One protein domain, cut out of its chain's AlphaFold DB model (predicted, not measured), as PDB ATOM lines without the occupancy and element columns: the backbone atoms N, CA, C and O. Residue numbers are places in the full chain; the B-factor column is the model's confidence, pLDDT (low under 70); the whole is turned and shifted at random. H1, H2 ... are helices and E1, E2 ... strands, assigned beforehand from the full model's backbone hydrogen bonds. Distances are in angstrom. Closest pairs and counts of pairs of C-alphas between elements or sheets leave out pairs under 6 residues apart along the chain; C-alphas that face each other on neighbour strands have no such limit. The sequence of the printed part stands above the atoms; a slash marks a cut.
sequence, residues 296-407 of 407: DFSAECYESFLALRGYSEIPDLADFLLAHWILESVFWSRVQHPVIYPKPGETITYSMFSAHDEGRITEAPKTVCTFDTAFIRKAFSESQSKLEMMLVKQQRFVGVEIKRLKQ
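What this domain is: This is residues 296 to 407 of the 407 residues of an uncharacterized protein of Treponema sp (UniProt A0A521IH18). A long two-stranded hairpin, E1 and E2, reaches away from a loose head of four short helices, with H2 in the middle of the head and H1, H3 and H4 set round it at steep or nearly perpendicular angles. At the other end of the long axis, the short strand E3 leads into a tail, residues 401 to 407; hairpin and tail together make the length. The 112 printed residues hold four named helices and three named strands in the order H1 H2 E1 E2 H3 H4 E3, a mixed class, with a two-stranded antiparallel sheet of order E1 - E2. The whole is loose, with a radius of gyration of the C-alphas of 18.2 A, and spans 72 by 32 by 24 A.

How they stand to each other: H1, residues 299 to 308, and H2, residues 317 to 329, are close but not clearly touching, at a steep tilt of 59 degrees, opposite ways; their closest C-alphas are those of Tyr 302 and Ala 318, 7.4 A apart. E1, residues 347 to 355, and E2, residues 361 to 370, form an antiparallel hairpin, their directions 155 degrees apart. N 350 and O 366, 2.9 A apart, and N 364 and O 352, 2.9 A apart, are within hydrogen-bond range. The closest C-alphas of H2 and E2 are those of Glu 328 and Cys 369, 7.5 A apart. H3, residues 373 to 381, only just touches H2, whose residues 321 to 324 alone take part, with 3 pairs of C-alphas within 8 A; the closest are those of His 324 and Ala 379, 6.6 A apart, and the helices are about perpendicular, at 79 degrees. H4, residues 386 to 393, only just touches residues 317 to 320 of H2, also with 3 pairs; the closest C-alphas are those of Leu 317 and Leu 391, 7.2 A apart. E3, residues 397 to 400, pairs with no named strand; its C-alpha 397 is 6.1 A from that of Leu 317, the closest pair of E3 and H2. In H1, H2, H3 and H4 every O i to N i+4 pair is within hydrogen-bond range.

Where its parts are: H1 begins at C-alpha 299, (18.450, 0.235, 36.708), and is 14.4 A long. H2 is 18.2 A long, E1 25.2 A and E2 26.5 A. E1 ends at C-alpha 355, (4.878, 25.820, 12.369). H3 is 12.3 A, H4 10.6 A and E3 10.1 A long; E3 ends at C-alpha 400, (17.575, -19.798, 36.208).

The domain as a whole: The C-alphas of Glu 358 and Gln 407, the two farthest apart, are 74.5 A apart. The printed part has no cut and ends at the chain's last residue. The link from H2 to E1 is long, with 17 residues. The mean pLDDT of the printed part is 75.5; residues 310 to 315, 331, 333 to 339, 383 to 384 and 397 to 407 are under 70.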
ATOM      1  N   ASP A 296      17.138  -5.577  44.175       77.75
ATOM      2  CA  ASP A 296      16.523  -4.263  43.992       77.75
ATOM      3  C   ASP A 296      16.067  -4.052  42.547       77.75
ATOM      4  O   ASP A 296      16.772  -4.364  41.587       77.75
ATOM      5  N   PHE A 297      14.893  -3.438  42.378       81.81
ATOM      6  CA  PHE A 297      14.384  -2.983  41.078       81.81
ATOM      7  C   PHE A 297      14.982  -1.626  40.687       81.81
ATOM      8  O   PHE A 297      14.269  -0.654  40.418       81.81
ATOM      9  N   SER A 298      16.311  -1.543  40.721       84.69
ATOM     10  CA  SER A 298      17.078  -0.405  40.222       84.69
ATOM     11  C   SER A 298      17.594  -0.689  38.807       84.69
ATOM     12  O   SER A 298      17.724  -1.841  38.392       84.69
ATOM     13  N   ALA A 299      17.900   0.367  38.052       85.12
ATOM     14  CA  ALA A 299      18.450   0.235  36.708       85.12
ATOM     15  C   ALA A 299      19.875  -0.352  36.741       85.12
ATOM     16  O   ALA A 299      20.240  -1.124  35.861       85.12
ATOM     17  N   GLU A 300      20.638  -0.062  37.800       84.62
ATOM     18  CA  GLU A 300      21.960  -0.652  38.053       84.62
ATOM     19  C   GLU A 300      21.862  -2.161  38.315       84.62
ATOM     20  O   GLU A 300      22.610  -2.953  37.742       84.62
ATOM     21  N   CYS A 301      20.897  -2.584  39.138       84.38
ATOM     22  CA  CYS A 301      20.658  -4.000  39.403       84.38
ATOM     23  C   CYS A 301      20.208  -4.738  38.141       84.38
ATOM     24  O   CYS A 301      20.700  -5.834  37.884       84.38
ATOM     25  N   TYR A 302      19.351  -4.126  37.321       85.81
ATOM     26  CA  TYR A 302      18.958  -4.667  36.021       85.81
ATOM     27  C   TYR A 302      20.161  -4.871  35.084       85.81
ATOM     28  O   TYR A 302      20.318  -5.945  34.506       85.81
ATOM     29  N   GLU A 303      21.056  -3.888  34.975       86.06
ATOM     30  CA  GLU A 303      22.263  -4.007  34.145       86.06
ATOM     31  C   GLU A 303      23.212  -5.091  34.661       86.06
ATOM     32  O   GLU A 303      23.698  -5.920  33.890       86.06
ATOM     33  N   SER A 304      23.426  -5.137  35.978       84.06
ATOM     34  CA  SER A 304      24.243  -6.177  36.604       84.06
ATOM     35  C   SER A 304      23.653  -7.576  36.403       84.06
ATOM     36  O   SER A 304      24.394  -8.538  36.212       84.06
ATOM     37  N   PHE A 305      22.322  -7.689  36.401       83.81
ATOM     38  CA  PHE A 305      21.609  -8.932  36.148       83.81
ATOM     39  C   PHE A 305      21.788  -9.382  34.696       83.81
ATOM     40  O   PHE A 305      22.202 -10.514  34.460       83.81
ATOM     41  N   LEU A 306      21.585  -8.482  33.727       84.50
ATOM     42  CA  LEU A 306      21.805  -8.779  32.308       84.50
ATOM     43  C   LEU A 306      23.242  -9.219  32.008       84.50
ATOM     44  O   LEU A 306      23.447 -10.083  31.161       84.50
ATOM     45  N   ALA A 307      24.235  -8.651  32.696       83.25
ATOM     46  CA  ALA A 307      25.635  -9.041  32.532       83.25
ATOM     47  C   ALA A 307      25.937 -10.461  33.047       83.25
ATOM     48  O   ALA A 307      26.879 -11.098  32.577       83.25
ATOM     49  N   LEU A 308      25.160 -10.946  34.019       78.81
ATOM     50  CA  LEU A 308      25.296 -12.282  34.607       78.81
ATOM     51  C   LEU A 308      24.442 -13.338  33.895       78.81
ATOM     52  O   LEU A 308      24.673 -14.530  34.097       78.81
ATOM     53  N   ARG A 309      23.477 -12.903  33.082       73.88
ATOM     54  CA  ARG A 309      22.498 -13.753  32.406       73.88
ATOM     55  C   ARG A 309      23.144 -14.643  31.337       73.88
ATOM     56  O   ARG A 309      23.829 -14.165  30.432       73.88
ATOM     57  N   GLY A 310      22.896 -15.946  31.417       66.00
ATOM     58  CA  GLY A 310      23.274 -16.948  30.424       66.00
ATOM     59  C   GLY A 310      22.322 -17.026  29.221       66.00
ATOM     60  O   GLY A 310      21.156 -16.649  29.280       66.00
ATOM     61  N   TYR A 311      22.809 -17.576  28.103       59.19
ATOM     62  CA  TYR A 311      22.042 -17.708  26.851       59.19
ATOM     63  C   TYR A 311      20.946 -18.795  26.872       59.19
ATOM     64  O   TYR A 311      20.144 -18.865  25.944       59.19
ATOM     65  N   SER A 312      20.926 -19.669  27.883       58.59
ATOM     66  CA  SER A 312      19.987 -20.798  28.010       58.59
ATOM     67  C   SER A 312      19.208 -20.758  29.326       58.59
ATOM     68  O   SER A 312      18.991 -21.791  29.964       58.59
ATOM     69  N   GLU A 313      18.848 -19.556  29.764       64.31
ATOM     70  CA  GLU A 313      18.056 -19.357  30.972       64.31
ATOM     71  C   GLU A 313      16.553 -19.450  30.695       64.31
ATOM     72  O   GLU A 313      16.077 -19.204  29.584       64.31
ATOM     73  N   ILE A 314      15.814 -19.853  31.726       65.31
ATOM     74  CA  ILE A 314      14.356 -19.783  31.767       65.31
ATOM     75  C   ILE A 314      13.939 -18.315  31.606       65.31
ATOM     76  O   ILE A 314      14.618 -17.446  32.161       65.31
ATOM     77  N   PRO A 315      12.829 -18.026  30.903       68.25
ATOM     78  CA  PRO A 315      12.322 -16.668  30.836       68.25
ATOM     79  C   PRO A 315      12.120 -16.028  32.221       68.25
ATOM     80  O   PRO A 315      11.692 -16.705  33.165       68.25
ATOM     81  N   ASP A 316      12.470 -14.743  32.334       73.94
ATOM     82  CA  ASP A 316      12.606 -14.011  33.601       73.94
ATOM     83  C   ASP A 316      12.037 -12.571  33.569       73.94
ATOM     84  O   ASP A 316      11.544 -12.067  32.558       73.94
ATOM     85  N   LEU A 317      12.075 -11.872  34.714       77.00
ATOM     86  CA  LEU A 317      11.571 -10.492  34.842       77.00
ATOM     87  C   LEU A 317      12.236  -9.499  33.866       77.00
ATOM     88  O   LEU A 317      11.640  -8.462  33.568       77.00
ATOM     89  N   ALA A 318      13.443  -9.778  33.361       79.81
ATOM     90  CA  ALA A 318      14.080  -8.936  32.354       79.81
ATOM     91  C   ALA A 318      13.424  -9.106  30.975       79.81
ATOM     92  O   ALA A 318      13.321  -8.122  30.241       79.81
ATOM     93  N   ASP A 319      12.912 -10.297  30.649       76.94
ATOM     94  CA  ASP A 319      12.105 -10.522  29.440       76.94
ATOM     95  C   ASP A 319      10.773  -9.770  29.502       76.94
ATOM     96  O   ASP A 319      10.328  -9.207  28.502       76.94
ATOM     97  N   PHE A 320      10.165  -9.691  30.691       78.00
ATOM     98  CA  PHE A 320       8.977  -8.863  30.911       78.00
ATOM     99  C   PHE A 320       9.272  -7.373  30.682       78.00
ATOM    100  O   PHE A 320       8.528  -6.692  29.976       78.00
ATOM    101  N   LEU A 321      10.382  -6.863  31.228       81.94
ATOM    102  CA  LEU A 321      10.796  -5.476  31.001       81.94
ATOM    103  C   LEU A 321      11.104  -5.199  29.528       81.94
ATOM    104  O   LEU A 321      10.750  -4.133  29.028       81.94
ATOM    105  N   LEU A 322      11.721  -6.153  28.826       80.75
ATOM    106  CA  LEU A 322      11.944  -6.062  27.385       80.75
ATOM    107  C   LEU A 322      10.612  -5.988  26.632       80.75
ATOM    108  O   LEU A 322      10.455  -5.116  25.781       80.75
ATOM    109  N   ALA A 323       9.634  -6.832  26.969       74.25
ATOM    110  CA  ALA A 323       8.312  -6.777  26.357       74.25
ATOM    111  C   ALA A 323       7.648  -5.413  26.597       74.25
ATOM    112  O   ALA A 323       7.210  -4.769  25.647       74.25
ATOM    113  N   HIS A 324       7.641  -4.918  27.835       78.38
ATOM    114  CA  HIS A 324       7.044  -3.622  28.163       78.38
ATOM    115  C   HIS A 324       7.758  -2.451  27.461       78.38
ATOM    116  O   HIS A 324       7.110  -1.556  26.918       78.38
ATOM    117  N   TRP A 325       9.092  -2.492  27.385       80.75
ATOM    118  CA  TRP A 325       9.891  -1.525  26.631       80.75
ATOM    119  C   TRP A 325       9.545  -1.520  25.143       80.75
ATOM    120  O   TRP A 325       9.357  -0.456  24.555       80.75
ATOM    121  N   ILE A 326       9.411  -2.693  24.524       74.44
ATOM    122  CA  ILE A 326       8.982  -2.827  23.125       74.44
ATOM    123  C   ILE A 326       7.603  -2.197  22.942       74.44
ATOM    124  O   ILE A 326       7.405  -1.421  22.015       74.44
ATOM    125  N   LEU A 327       6.655  -2.465  23.834       73.75
ATOM    126  CA  LEU A 327       5.299  -1.940  23.699       73.75
ATOM    127  C   LEU A 327       5.240  -0.408  23.770       73.75
ATOM    128  O   LEU A 327       4.534   0.204  22.969       73.75
ATOM    129  N   GLU A 328       6.011   0.219  24.663       76.06
ATOM    130  CA  GLU A 328       6.100   1.685  24.710       76.06
ATOM    131  C   GLU A 328       6.911   2.267  23.531       76.06
ATOM    132  O   GLU A 328       6.628   3.376  23.073       76.06
ATOM    133  N   SER A 329       7.892   1.529  22.997       74.62
ATOM    134  CA  SER A 329       8.835   2.016  21.974       74.62
ATOM    135  C   SER A 329       8.465   1.709  20.519       74.62
ATOM    136  O   SER A 329       8.937   2.404  19.618       74.62
ATOM    137  N   VAL A 330       7.641   0.694  20.243       70.88
ATOM    138  CA  VAL A 330       7.372   0.172  18.884       70.88
ATOM    139  C   VAL A 330       6.807   1.227  17.940       70.88
ATOM    140  O   VAL A 330       7.146   1.238  16.761       70.88
ATOM    141  N   PHE A 331       5.994   2.153  18.446       69.62
ATOM    142  CA  PHE A 331       5.415   3.222  17.625       69.62
ATOM    143  C   PHE A 331       6.413   4.327  17.252       69.62
ATOM    144  O   PHE A 331       6.125   5.146  16.381       69.62
ATOM    145  N   TRP A 332       7.580   4.349  17.895       72.62
ATOM    146  CA  TRP A 332       8.577   5.414  17.783       72.62
ATOM    147  C   TRP A 332       9.929   4.908  17.267       72.62
ATOM    148  O   TRP A 332      10.770   5.703  16.848       72.62
ATOM    149  N   SER A 333      10.150   3.592  17.284       67.31
ATOM    150  CA  SER A 333      11.384   2.952  16.840       67.31
ATOM    151  C   SER A 333      11.334   2.571  15.356       67.31
ATOM    152  O   SER A 333      10.284   2.326  14.759       67.31
ATOM    153  N   ARG A 334      12.505   2.543  14.710       65.81
ATOM    154  CA  ARG A 334      12.615   2.104  13.314       65.81
ATOM    155  C   ARG A 334      12.492   0.581  13.260       65.81
ATOM    156  O   ARG A 334      13.380  -0.110  13.745       65.81
ATOM    157  N   VAL A 335      11.471   0.083  12.559       60.50
ATOM    158  CA  VAL A 335      11.131  -1.350  12.373       60.50
ATOM    159  C   VAL A 335      12.317  -2.240  11.947       60.50
ATOM    160  O   VAL A 335      12.302  -3.446  12.151       60.50
ATOM    161  N   GLN A 336      13.364  -1.659  11.355       60.16
ATOM    162  CA  GLN A 336      14.546  -2.378  10.866       60.16
ATOM    163  C   GLN A 336      15.593  -2.703  11.945       60.16
ATOM    164  O   GLN A 336      16.570  -3.382  11.639       60.16
ATOM    165  N   HIS A 337      15.453  -2.186  13.169       63.22
ATOM    166  CA  HIS A 337      16.436  -2.437  14.224       63.22
ATOM    167  C   HIS A 337      16.096  -3.737  14.958       63.22
ATOM    168  O   HIS A 337      14.925  -3.968  15.268       63.22
ATOM    169  N   PRO A 338      17.092  -4.600  15.231       62.91
ATOM    170  CA  PRO A 338      16.861  -5.783  16.040       62.91
ATOM    171  C   PRO A 338      16.381  -5.366  17.430       62.91
ATOM    172  O   PRO A 338      16.842  -4.371  17.990       62.91
ATOM    173  N   VAL A 339      15.456  -6.146  17.981       66.12
ATOM    174  CA  VAL A 339      14.994  -5.990  19.358       66.12
ATOM    175  C   VAL A 339      16.148  -6.363  20.286       66.12
ATOM    176  O   VAL A 339      16.604  -7.506  20.287       66.12
ATOM    177  N   ILE A 340      16.645  -5.389  21.044       75.38
ATOM    178  CA  ILE A 340      17.737  -5.552  22.008       75.38
ATOM    179  C   ILE A 340      17.203  -5.161  23.391       75.38
ATOM    180  O   ILE A 340      16.310  -4.318  23.495       75.38
ATOM    181  N   TYR A 341      17.741  -5.775  24.447       81.31
ATOM    182  CA  TYR A 341      17.462  -5.352  25.819       81.31
ATOM    183  C   TYR A 341      17.841  -3.878  26.016       81.31
ATOM    184  O   TYR A 341      18.959  -3.499  25.648       81.31
ATOM    185  N   PRO A 342      16.936  -3.059  26.581       83.62
ATOM    186  CA  PRO A 342      17.203  -1.646  26.792       83.62
ATOM    187  C   PRO A 342      18.375  -1.447  27.749       83.62
ATOM    188  O   PRO A 342      18.543  -2.198  28.709       83.62
ATOM    189  N   LYS A 343      19.185  -0.417  27.518       85.94
ATOM    190  CA  LYS A 343      20.234  -0.022  28.468       85.94
ATOM    191  C   LYS A 343      19.697   1.000  29.473       85.94
ATOM    192  O   LYS A 343      18.876   1.840  29.100       85.94
ATOM    193  N   PRO A 344      20.177   1.003  30.731       86.12
ATOM    194  CA  PRO A 344      19.901   2.100  31.653       86.12
ATOM    195  C   PRO A 344      20.217   3.462  31.028       86.12
ATOM    196  O   PRO A 344      21.303   3.677  30.491       86.12
ATOM    197  N   GLY A 345      19.260   4.383  31.097       82.25
ATOM    198  CA  GLY A 345      19.378   5.722  30.522       82.25
ATOM    199  C   GLY A 345      19.116   5.798  29.016       82.25
ATOM    200  O   GLY A 345      19.279   6.869  28.437       82.25
ATOM    201  N   GLU A 346      18.701   4.708  28.366       85.00
ATOM    202  CA  GLU A 346      18.294   4.739  26.963       85.00
ATOM    203  C   GLU A 346      17.020   5.576  26.796       85.00
ATOM    204  O   GLU A 346      16.023   5.372  27.490       85.00
ATOM    205  N   THR A 347      17.058   6.552  25.888       84.75
ATOM    206  CA  THR A 347      15.959   7.501  25.682       84.75
ATOM    207  C   THR A 347      15.460   7.454  24.252       84.75
ATOM    208  O   THR A 347      16.253   7.561  23.314       84.75
ATOM    209  N   ILE A 348      14.144   7.398  24.078       81.25
ATOM    210  CA  ILE A 348      13.521   7.505  22.763       81.25
ATOM    211  C   ILE A 348      13.090   8.947  22.553       81.25
ATOM    212  O   ILE A 348      12.207   9.458  23.244       81.25
ATOM    213  N   THR A 349      13.723   9.610  21.589       82.88
ATOM    214  CA  THR A 349      13.426  10.995  21.215       82.88
ATOM    215  C   THR A 349      12.856  11.053  19.809       82.88
ATOM    216  O   THR A 349      13.386  10.413  18.902       82.88
ATOM    217  N   TYR A 350      11.825  11.868  19.610       80.94
ATOM    218  CA  TYR A 350      11.294  12.180  18.288       80.94
ATOM    219  C   TYR A 350      11.392  13.676  18.009       80.94
ATOM    220  O   TYR A 350      11.275  14.503  18.913       80.94
ATOM    221  N   SER A 351      11.586  14.022  16.742       81.44
ATOM    222  CA  SER A 351      11.538  15.406  16.287       81.44
ATOM    223  C   SER A 351      10.087  15.871  16.224       81.44
ATOM    224  O   SER A 351       9.286  15.346  15.448       81.44
ATOM    225  N   MET A 352       9.732  16.846  17.054       80.94
ATOM    226  CA  MET A 352       8.454  17.536  16.987       80.94
ATOM    227  C   MET A 352       8.627  18.798  16.144       80.94
ATOM    228  O   MET A 352       9.506  19.615  16.411       80.94
ATOM    229  N   PHE A 353       7.784  18.954  15.127       84.12
ATOM    230  CA  PHE A 353       7.796  20.119  14.249       84.12
ATOM    231  C   PHE A 353       6.655  21.059  14.633       84.12
ATOM    232  O   PHE A 353       5.497  20.643  14.667       84.12
ATOM    233  N   SER A 354       6.970  22.323  14.907       83.44
ATOM    234  CA  SER A 354       5.982  23.391  15.088       83.44
ATOM    235  C   SER A 354       6.091  24.409  13.962       83.44
ATOM    236  O   SER A 354       7.180  24.878  13.640       83.44
ATOM    237  N   ALA A 355       4.956  24.752  13.355       82.19
ATOM    238  CA  ALA A 355       4.878  25.820  12.369       82.19
ATOM    239  C   ALA A 355       4.533  27.136  13.074       82.19
ATOM    240  O   ALA A 355       3.556  27.204  13.818       82.19
ATOM    241  N   HIS A 356       5.339  28.167  12.843       82.19
ATOM    242  CA  HIS A 356       5.030  29.534  13.244       82.19
ATOM    243  C   HIS A 356       4.204  30.230  12.156       82.19
ATOM    244  O   HIS A 356       4.356  29.925  10.971       82.19
ATOM    245  N   ASP A 357       3.395  31.216  12.547       76.88
ATOM    246  CA  ASP A 357       2.501  31.971  11.649       76.88
ATOM    247  C   ASP A 357       3.244  32.694  10.503       76.88
ATOM    248  O   ASP A 357       2.663  33.006   9.468       76.88
ATOM    249  N   GLU A 358       4.558  32.895  10.643       81.75
ATOM    250  CA  GLU A 358       5.457  33.466   9.627       81.75
ATOM    251  C   GLU A 358       5.954  32.444   8.579       81.75
ATOM    252  O   GLU A 358       6.828  32.752   7.769       81.75
ATOM    253  N   GLY A 359       5.456  31.203   8.602       77.19
ATOM    254  CA  GLY A 359       5.863  30.139   7.674       77.19
ATOM    255  C   GLY A 359       7.208  29.480   8.006       77.19
ATOM    256  O   GLY A 359       7.748  28.732   7.190       77.19
ATOM    257  N   ARG A 360       7.764  29.727   9.200       79.69
ATOM    258  CA  ARG A 360       8.970  29.048   9.703       79.69
ATOM    259  C   ARG A 360       8.591  27.777  10.455       79.69
ATOM    260  O   ARG A 360       7.774  27.827  11.369       79.69
ATOM    261  N   ILE A 361       9.221  26.658  10.103       83.25
ATOM    262  CA  ILE A 361       9.086  25.388  10.823       83.25
ATOM    263  C   ILE A 361      10.271  25.262  11.781       83.25
ATOM    264  O   ILE A 361      11.422  25.337  11.354       83.25
ATOM    265  N   THR A 362       9.990  25.086  13.068       84.94
ATOM    266  CA  THR A 362      10.988  24.800  14.099       84.94
ATOM    267  C   THR A 362      10.936  23.326  14.472       84.94
ATOM    268  O   THR A 362       9.865  22.758  14.681       84.94
ATOM    269  N   GLU A 363      12.108  22.698  14.517       87.12
ATOM    270  CA  GLU A 363      12.290  21.321  14.964       87.12
ATOM    271  C   GLU A 363      12.785  21.337  16.411       87.12
ATOM    272  O   GLU A 363      13.802  21.961  16.717       87.12
ATOM    273  N   ALA A 364      12.067  20.656  17.303       85.38
ATOM    274  CA  ALA A 364      12.470  20.470  18.689       85.38
ATOM    275  C   ALA A 364      12.444  18.974  19.045       85.38
ATOM    276  O   ALA A 364      11.441  18.304  18.780       85.38
ATOM    277  N   PRO A 365      13.507  18.424  19.657       83.19
ATOM    278  CA  PRO A 365      13.489  17.047  20.121       83.19
ATOM    279  C   PRO A 365      12.555  16.922  21.327       83.19
ATOM    280  O   PRO A 365      12.639  17.699  22.279       83.19
ATOM    281  N   LYS A 366      11.679  15.920  21.311       83.38
ATOM    282  CA  LYS A 366      10.828  15.560  22.443       83.38
ATOM    283  C   LYS A 366      11.100  14.122  22.870       83.38
ATOM    284  O   LYS A 366      11.059  13.204  22.053       83.38
ATOM    285  N   THR A 367      11.367  13.928  24.157       83.44
ATOM    286  CA  THR A 367      11.565  12.605  24.760       83.44
ATOM    287  C   THR A 367      10.211  11.942  25.005       83.44
ATOM    288  O   THR A 367       9.333  12.548  25.618       83.44
ATOM    289  N   VAL A 368      10.031  10.722  24.500       79.56
ATOM    290  CA  VAL A 368       8.822   9.905  24.706       79.56
ATOM    291  C   VAL A 368       8.952   9.092  25.983       79.56
ATOM    292  O   VAL A 368       8.101   9.180  26.862       79.56
ATOM    293  N   CYS A 369      10.028   8.317  26.079       82.44
ATOM    294  CA  CYS A 369      10.293   7.432  27.199       82.44
ATOM    295  C   CYS A 369      11.796   7.345  27.460       82.44
ATOM    296  O   CYS A 369      12.629   7.559  26.571       82.44
ATOM    297  N   THR A 370      12.127   7.051  28.710       87.44
ATOM    298  CA  THR A 370      13.490   6.865  29.197       87.44
ATOM    299  C   THR A 370      13.523   5.590  30.017       87.44
ATOM    300  O   THR A 370      12.713   5.439  30.929       87.44
ATOM    301  N   PHE A 371      14.436   4.673  29.708       87.56
ATOM    302  CA  PHE A 371      14.594   3.442  30.471       87.56
ATOM    303  C   PHE A 371      15.386   3.722  31.753       87.56
ATOM    304  O   PHE A 371      16.616   3.682  31.779       87.56
ATOM    305  N   ASP A 372      14.678   4.064  32.825       87.69
ATOM    306  CA  ASP A 372      15.247   4.393  34.129       87.69
ATOM    307  C   ASP A 372      14.563   3.617  35.272       87.69
ATOM    308  O   ASP A 372      13.687   2.772  35.075       87.69
ATOM    309  N   THR A 373      14.979   3.889  36.511       86.25
ATOM    310  CA  THR A 373      14.377   3.257  37.699       86.25
ATOM    311  C   THR A 373      12.876   3.534  37.824       86.25
ATOM    312  O   THR A 373      12.142   2.696  38.349       86.25
ATOM    313  N   ALA A 374      12.409   4.691  37.347       86.38
ATOM    314  CA  ALA A 374      11.001   5.055  37.378       86.38
ATOM    315  C   ALA A 374      10.205   4.237  36.356       86.38
ATOM    316  O   ALA A 374       9.151   3.711  36.707       86.38
ATOM    317  N   PHE A 375      10.741   4.051  35.147       86.88
ATOM    318  CA  PHE A 375      10.180   3.168  34.130       86.88
ATOM    319  C   PHE A 375      10.054   1.733  34.642       86.88
ATOM    320  O   PHE A 375       8.972   1.161  34.580       86.88
ATOM    321  N   ILE A 376      11.122   1.170  35.220       85.38
ATOM    322  CA  ILE A 376      11.115  -0.203  35.752       85.38
ATOM    323  C   ILE A 376      10.022  -0.367  36.820       85.38
ATOM    324  O   ILE A 376       9.233  -1.311  36.782       85.38
ATOM    325  N   ARG A 377       9.924   0.581  37.760       85.50
ATOM    326  CA  ARG A 377       8.890   0.553  38.807       85.50
ATOM    327  C   ARG A 377       7.482   0.715  38.244       85.50
ATOM    328  O   ARG A 377       6.569   0.048  38.723       85.50
ATOM    329  N   LYS A 378       7.307   1.577  37.239       84.81
ATOM    330  CA  LYS A 378       6.031   1.775  36.547       84.81
ATOM    331  C   LYS A 378       5.604   0.491  35.830       84.81
ATOM    332  O   LYS A 378       4.499   0.018  36.077       84.81
ATOM    333  N   ALA A 379       6.503  -0.129  35.066       82.75
ATOM    334  CA  ALA A 379       6.260  -1.393  34.376       82.75
ATOM    335  C   ALA A 379       5.824  -2.502  35.348       82.75
ATOM    336  O   ALA A 379       4.863  -3.219  35.086       82.75
ATOM    337  N   PHE A 380       6.472  -2.607  36.514       81.69
ATOM    338  CA  PHE A 380       6.075  -3.575  37.542       81.69
ATOM    339  C   PHE A 380       4.770  -3.221  38.261       81.69
ATOM    340  O   PHE A 380       4.077  -4.123  38.720       81.69
ATOM    341  N   SER A 381       4.406  -1.941  38.363       79.44
ATOM    342  CA  SER A 381       3.111  -1.530  38.927       79.44
ATOM    343  C   SER A 381       1.929  -1.829  38.002       79.44
ATOM    344  O   SER A 381       0.810  -2.013  38.473       79.44
ATOM    345  N   GLU A 382       2.185  -1.912  36.696       76.19
ATOM    346  CA  GLU A 382       1.194  -2.220  35.664       76.19
ATOM    347  C   GLU A 382       1.073  -3.725  35.382       76.19
ATOM    348  O   GLU A 382       0.364  -4.109  34.453       76.19
ATOM    349  N   SER A 383       1.728  -4.582  36.177       69.62
ATOM    350  CA  SER A 383       1.681  -6.040  36.015       69.62
ATOM    351  C   SER A 383       0.242  -6.562  35.988       69.62
ATOM    352  O   SER A 383      -0.537  -6.277  36.903       69.62
ATOM    353  N   GLN A 384      -0.098  -7.356  34.975       67.75
ATOM    354  CA  GLN A 384      -1.457  -7.871  34.766       67.75
ATOM    355  C   GLN A 384      -1.544  -9.389  34.930       67.75
ATOM    356  O   GLN A 384      -2.613  -9.902  35.268       67.75
ATOM    357  N   SER A 385      -0.446 -10.122  34.718       72.38
ATOM    358  CA  SER A 385      -0.463 -11.582  34.820       72.38
ATOM    359  C   SER A 385      -0.182 -12.077  36.243       72.38
ATOM    360  O   SER A 385       0.565 -11.477  37.021       72.38
ATOM    361  N   LYS A 386      -0.763 -13.233  36.604       75.00
ATOM    362  CA  LYS A 386      -0.498 -13.905  37.893       75.00
ATOM    363  C   LYS A 386       0.993 -14.212  38.076       75.00
ATOM    364  O   LYS A 386       1.498 -14.141  39.195       75.00
ATOM    365  N   LEU A 387       1.675 -14.539  36.978       72.75
ATOM    366  CA  LEU A 387       3.109 -14.802  36.935       72.75
ATOM    367  C   LEU A 387       3.910 -13.550  37.305       72.75
ATOM    368  O   LEU A 387       4.735 -13.608  38.213       72.75
ATOM    369  N   GLU A 388       3.619 -12.413  36.670       74.50
ATOM    370  CA  GLU A 388       4.292 -11.143  36.961       74.50
ATOM    371  C   GLU A 388       4.102 -10.737  38.420       74.50
ATOM    372  O   GLU A 388       5.078 -10.462  39.112       74.50
ATOM    373  N   MET A 389       2.866 -10.778  38.925       77.31
ATOM    374  CA  MET A 389       2.584 -10.446  40.324       77.31
ATOM    375  C   MET A 389       3.353 -11.350  41.295       77.31
ATOM    376  O   MET A 389       3.842 -10.886  42.327       77.31
ATOM    377  N   MET A 390       3.474 -12.643  40.978       75.25
ATOM    378  CA  MET A 390       4.221 -13.600  41.794       75.25
ATOM    379  C   MET A 390       5.724 -13.301  41.794       75.25
ATOM    380  O   MET A 390       6.356 -13.402  42.842       75.25
ATOM    381  N   LEU A 391       6.295 -12.905  40.657       74.31
ATOM    382  CA  LEU A 391       7.713 -12.562  40.541       74.31
ATOM    383  C   LEU A 391       8.028 -11.206  41.187       74.31
ATOM    384  O   LEU A 391       9.002 -11.089  41.927       74.31
ATOM    385  N   VAL A 392       7.165 -10.202  41.002       77.75
ATOM    386  CA  VAL A 392       7.293  -8.877  41.632       77.75
ATOM    387  C   VAL A 392       7.236  -8.984  43.159       77.75
ATOM    388  O   VAL A 392       8.022  -8.331  43.847       77.75
ATOM    389  N   LYS A 393       6.376  -9.855  43.710       76.69
ATOM    390  CA  LYS A 393       6.322 -10.146  45.157       76.69
ATOM    391  C   LYS A 393       7.654 -10.638  45.729       76.69
ATOM    392  O   LYS A 393       7.910 -10.417  46.908       76.69
ATOM    393  N   GLN A 394       8.490 -11.293  44.923       72.69
ATOM    394  CA  GLN A 394       9.803 -11.771  45.363       72.69
ATOM    395  C   GLN A 394      10.849 -10.647  45.440       72.69
ATOM    396  O   GLN A 394      11.935 -10.886  45.961       72.69
ATOM    397  N   GLN A 395      10.524  -9.441  44.948       73.31
ATOM    398  CA  GLN A 395      11.359  -8.233  44.991       73.31
ATOM    399  C   GLN A 395      12.789  -8.452  44.489       73.31
ATOM    400  O   GLN A 395      13.740  -7.966  45.081       73.31
ATOM    401  N   ARG A 396      12.975  -9.230  43.424       71.31
ATOM    402  CA  ARG A 396      14.313  -9.529  42.906       71.31
ATOM    403  C   ARG A 396      14.261  -9.977  41.455       71.31
ATOM    404  O   ARG A 396      13.279 -10.582  41.033       71.31
ATOM    405  N   PHE A 397      15.336  -9.728  40.718       69.31
ATOM    406  CA  PHE A 397      15.576 -10.395  39.441       69.31
ATOM    407  C   PHE A 397      16.121 -11.794  39.711       69.31
ATOM    408  O   PHE A 397      17.032 -11.949  40.528       69.31
ATOM    409  N   VAL A 398      15.537 -12.796  39.053       65.00
ATOM    410  CA  VAL A 398      15.955 -14.195  39.158       65.00
ATOM    411  C   VAL A 398      16.139 -14.753  37.761       65.00
ATOM    412  O   VAL A 398      15.172 -14.816  37.008       65.00
ATOM    413  N   GLY A 399      17.358 -15.182  37.454       62.81
ATOM    414  CA  GLY A 399      17.680 -15.979  36.278       62.81
ATOM    415  C   GLY A 399      17.927 -17.416  36.714       62.81
ATOM    416  O   GLY A 399      18.573 -17.667  37.739       62.81
ATOM    417  N   VAL A 400      17.367 -18.367  35.968       60.03
ATOM    418  CA  VAL A 400      17.575 -19.798  36.208       60.03
ATOM    419  C   VAL A 400      18.166 -20.410  34.953       60.03
ATOM    420  O   VAL A 400      17.510 -20.477  33.919       60.03
ATOM    421  N   GLU A 401      19.403 -20.886  35.044       57.44
ATOM    422  CA  GLU A 401      20.055 -21.592  33.944       57.44
ATOM    423  C   GLU A 401      19.579 -23.047  33.887       57.44
ATOM    424  O   GLU A 401      19.876 -23.845  34.784       57.44
ATOM    425  N   ILE A 402      18.895 -23.414  32.795       55.38
ATOM    426  CA  ILE A 402      18.642 -24.823  32.482       55.38
ATOM    427  C   ILE A 402      19.916 -25.379  31.863       55.38
ATOM    428  O   ILE A 402      20.214 -25.190  30.677       55.38
ATOM    429  N   LYS A 403      20.685 -26.117  32.662       50.28
ATOM    430  CA  LYS A 403      21.817 -26.877  32.136       50.28
ATOM    431  C   LYS A 403      21.307 -28.137  31.462       50.28
ATOM    432  O   LYS A 403      20.965 -29.120  32.116       50.28
ATOM    433  N   ARG A 404      21.318 -28.125  30.128       48.91
ATOM    434  CA  ARG A 404      21.112 -29.336  29.330       48.91
ATOM    435  C   ARG A 404      22.158 -30.378  29.716       48.91
ATOM    436  O   ARG A 404      23.361 -30.154  29.561       48.91
ATOM    437  N   LEU A 405      21.700 -31.544  30.155       45.38
ATOM    438  CA  LEU A 405      22.544 -32.730  30.187       45.38
ATOM    439  C   LEU A 405      22.811 -33.117  28.730       45.38
ATOM    440  O   LEU A 405      21.880 -33.440  27.992       45.38
ATOM    441  N   LYS A 406      24.069 -33.018  28.283       32.47
ATOM    442  CA  LYS A 406      24.467 -33.613  27.002       32.47
ATOM    443  C   LYS A 406      24.153 -35.110  27.081       32.47
ATOM    444  O   LYS A 406      24.574 -35.747  28.046       32.47
ATOM    445  N   GLN A 407      23.377 -35.597  26.111       32.28
ATOM    446  CA  GLN A 407      23.057 -37.017  25.940       32.28
ATOM    447  C   GLN A 407      24.317 -37.876  25.860       32.28
ATOM    448  O   GLN A 407      25.316 -37.398  25.266       32.28
TER     449      GLN A 407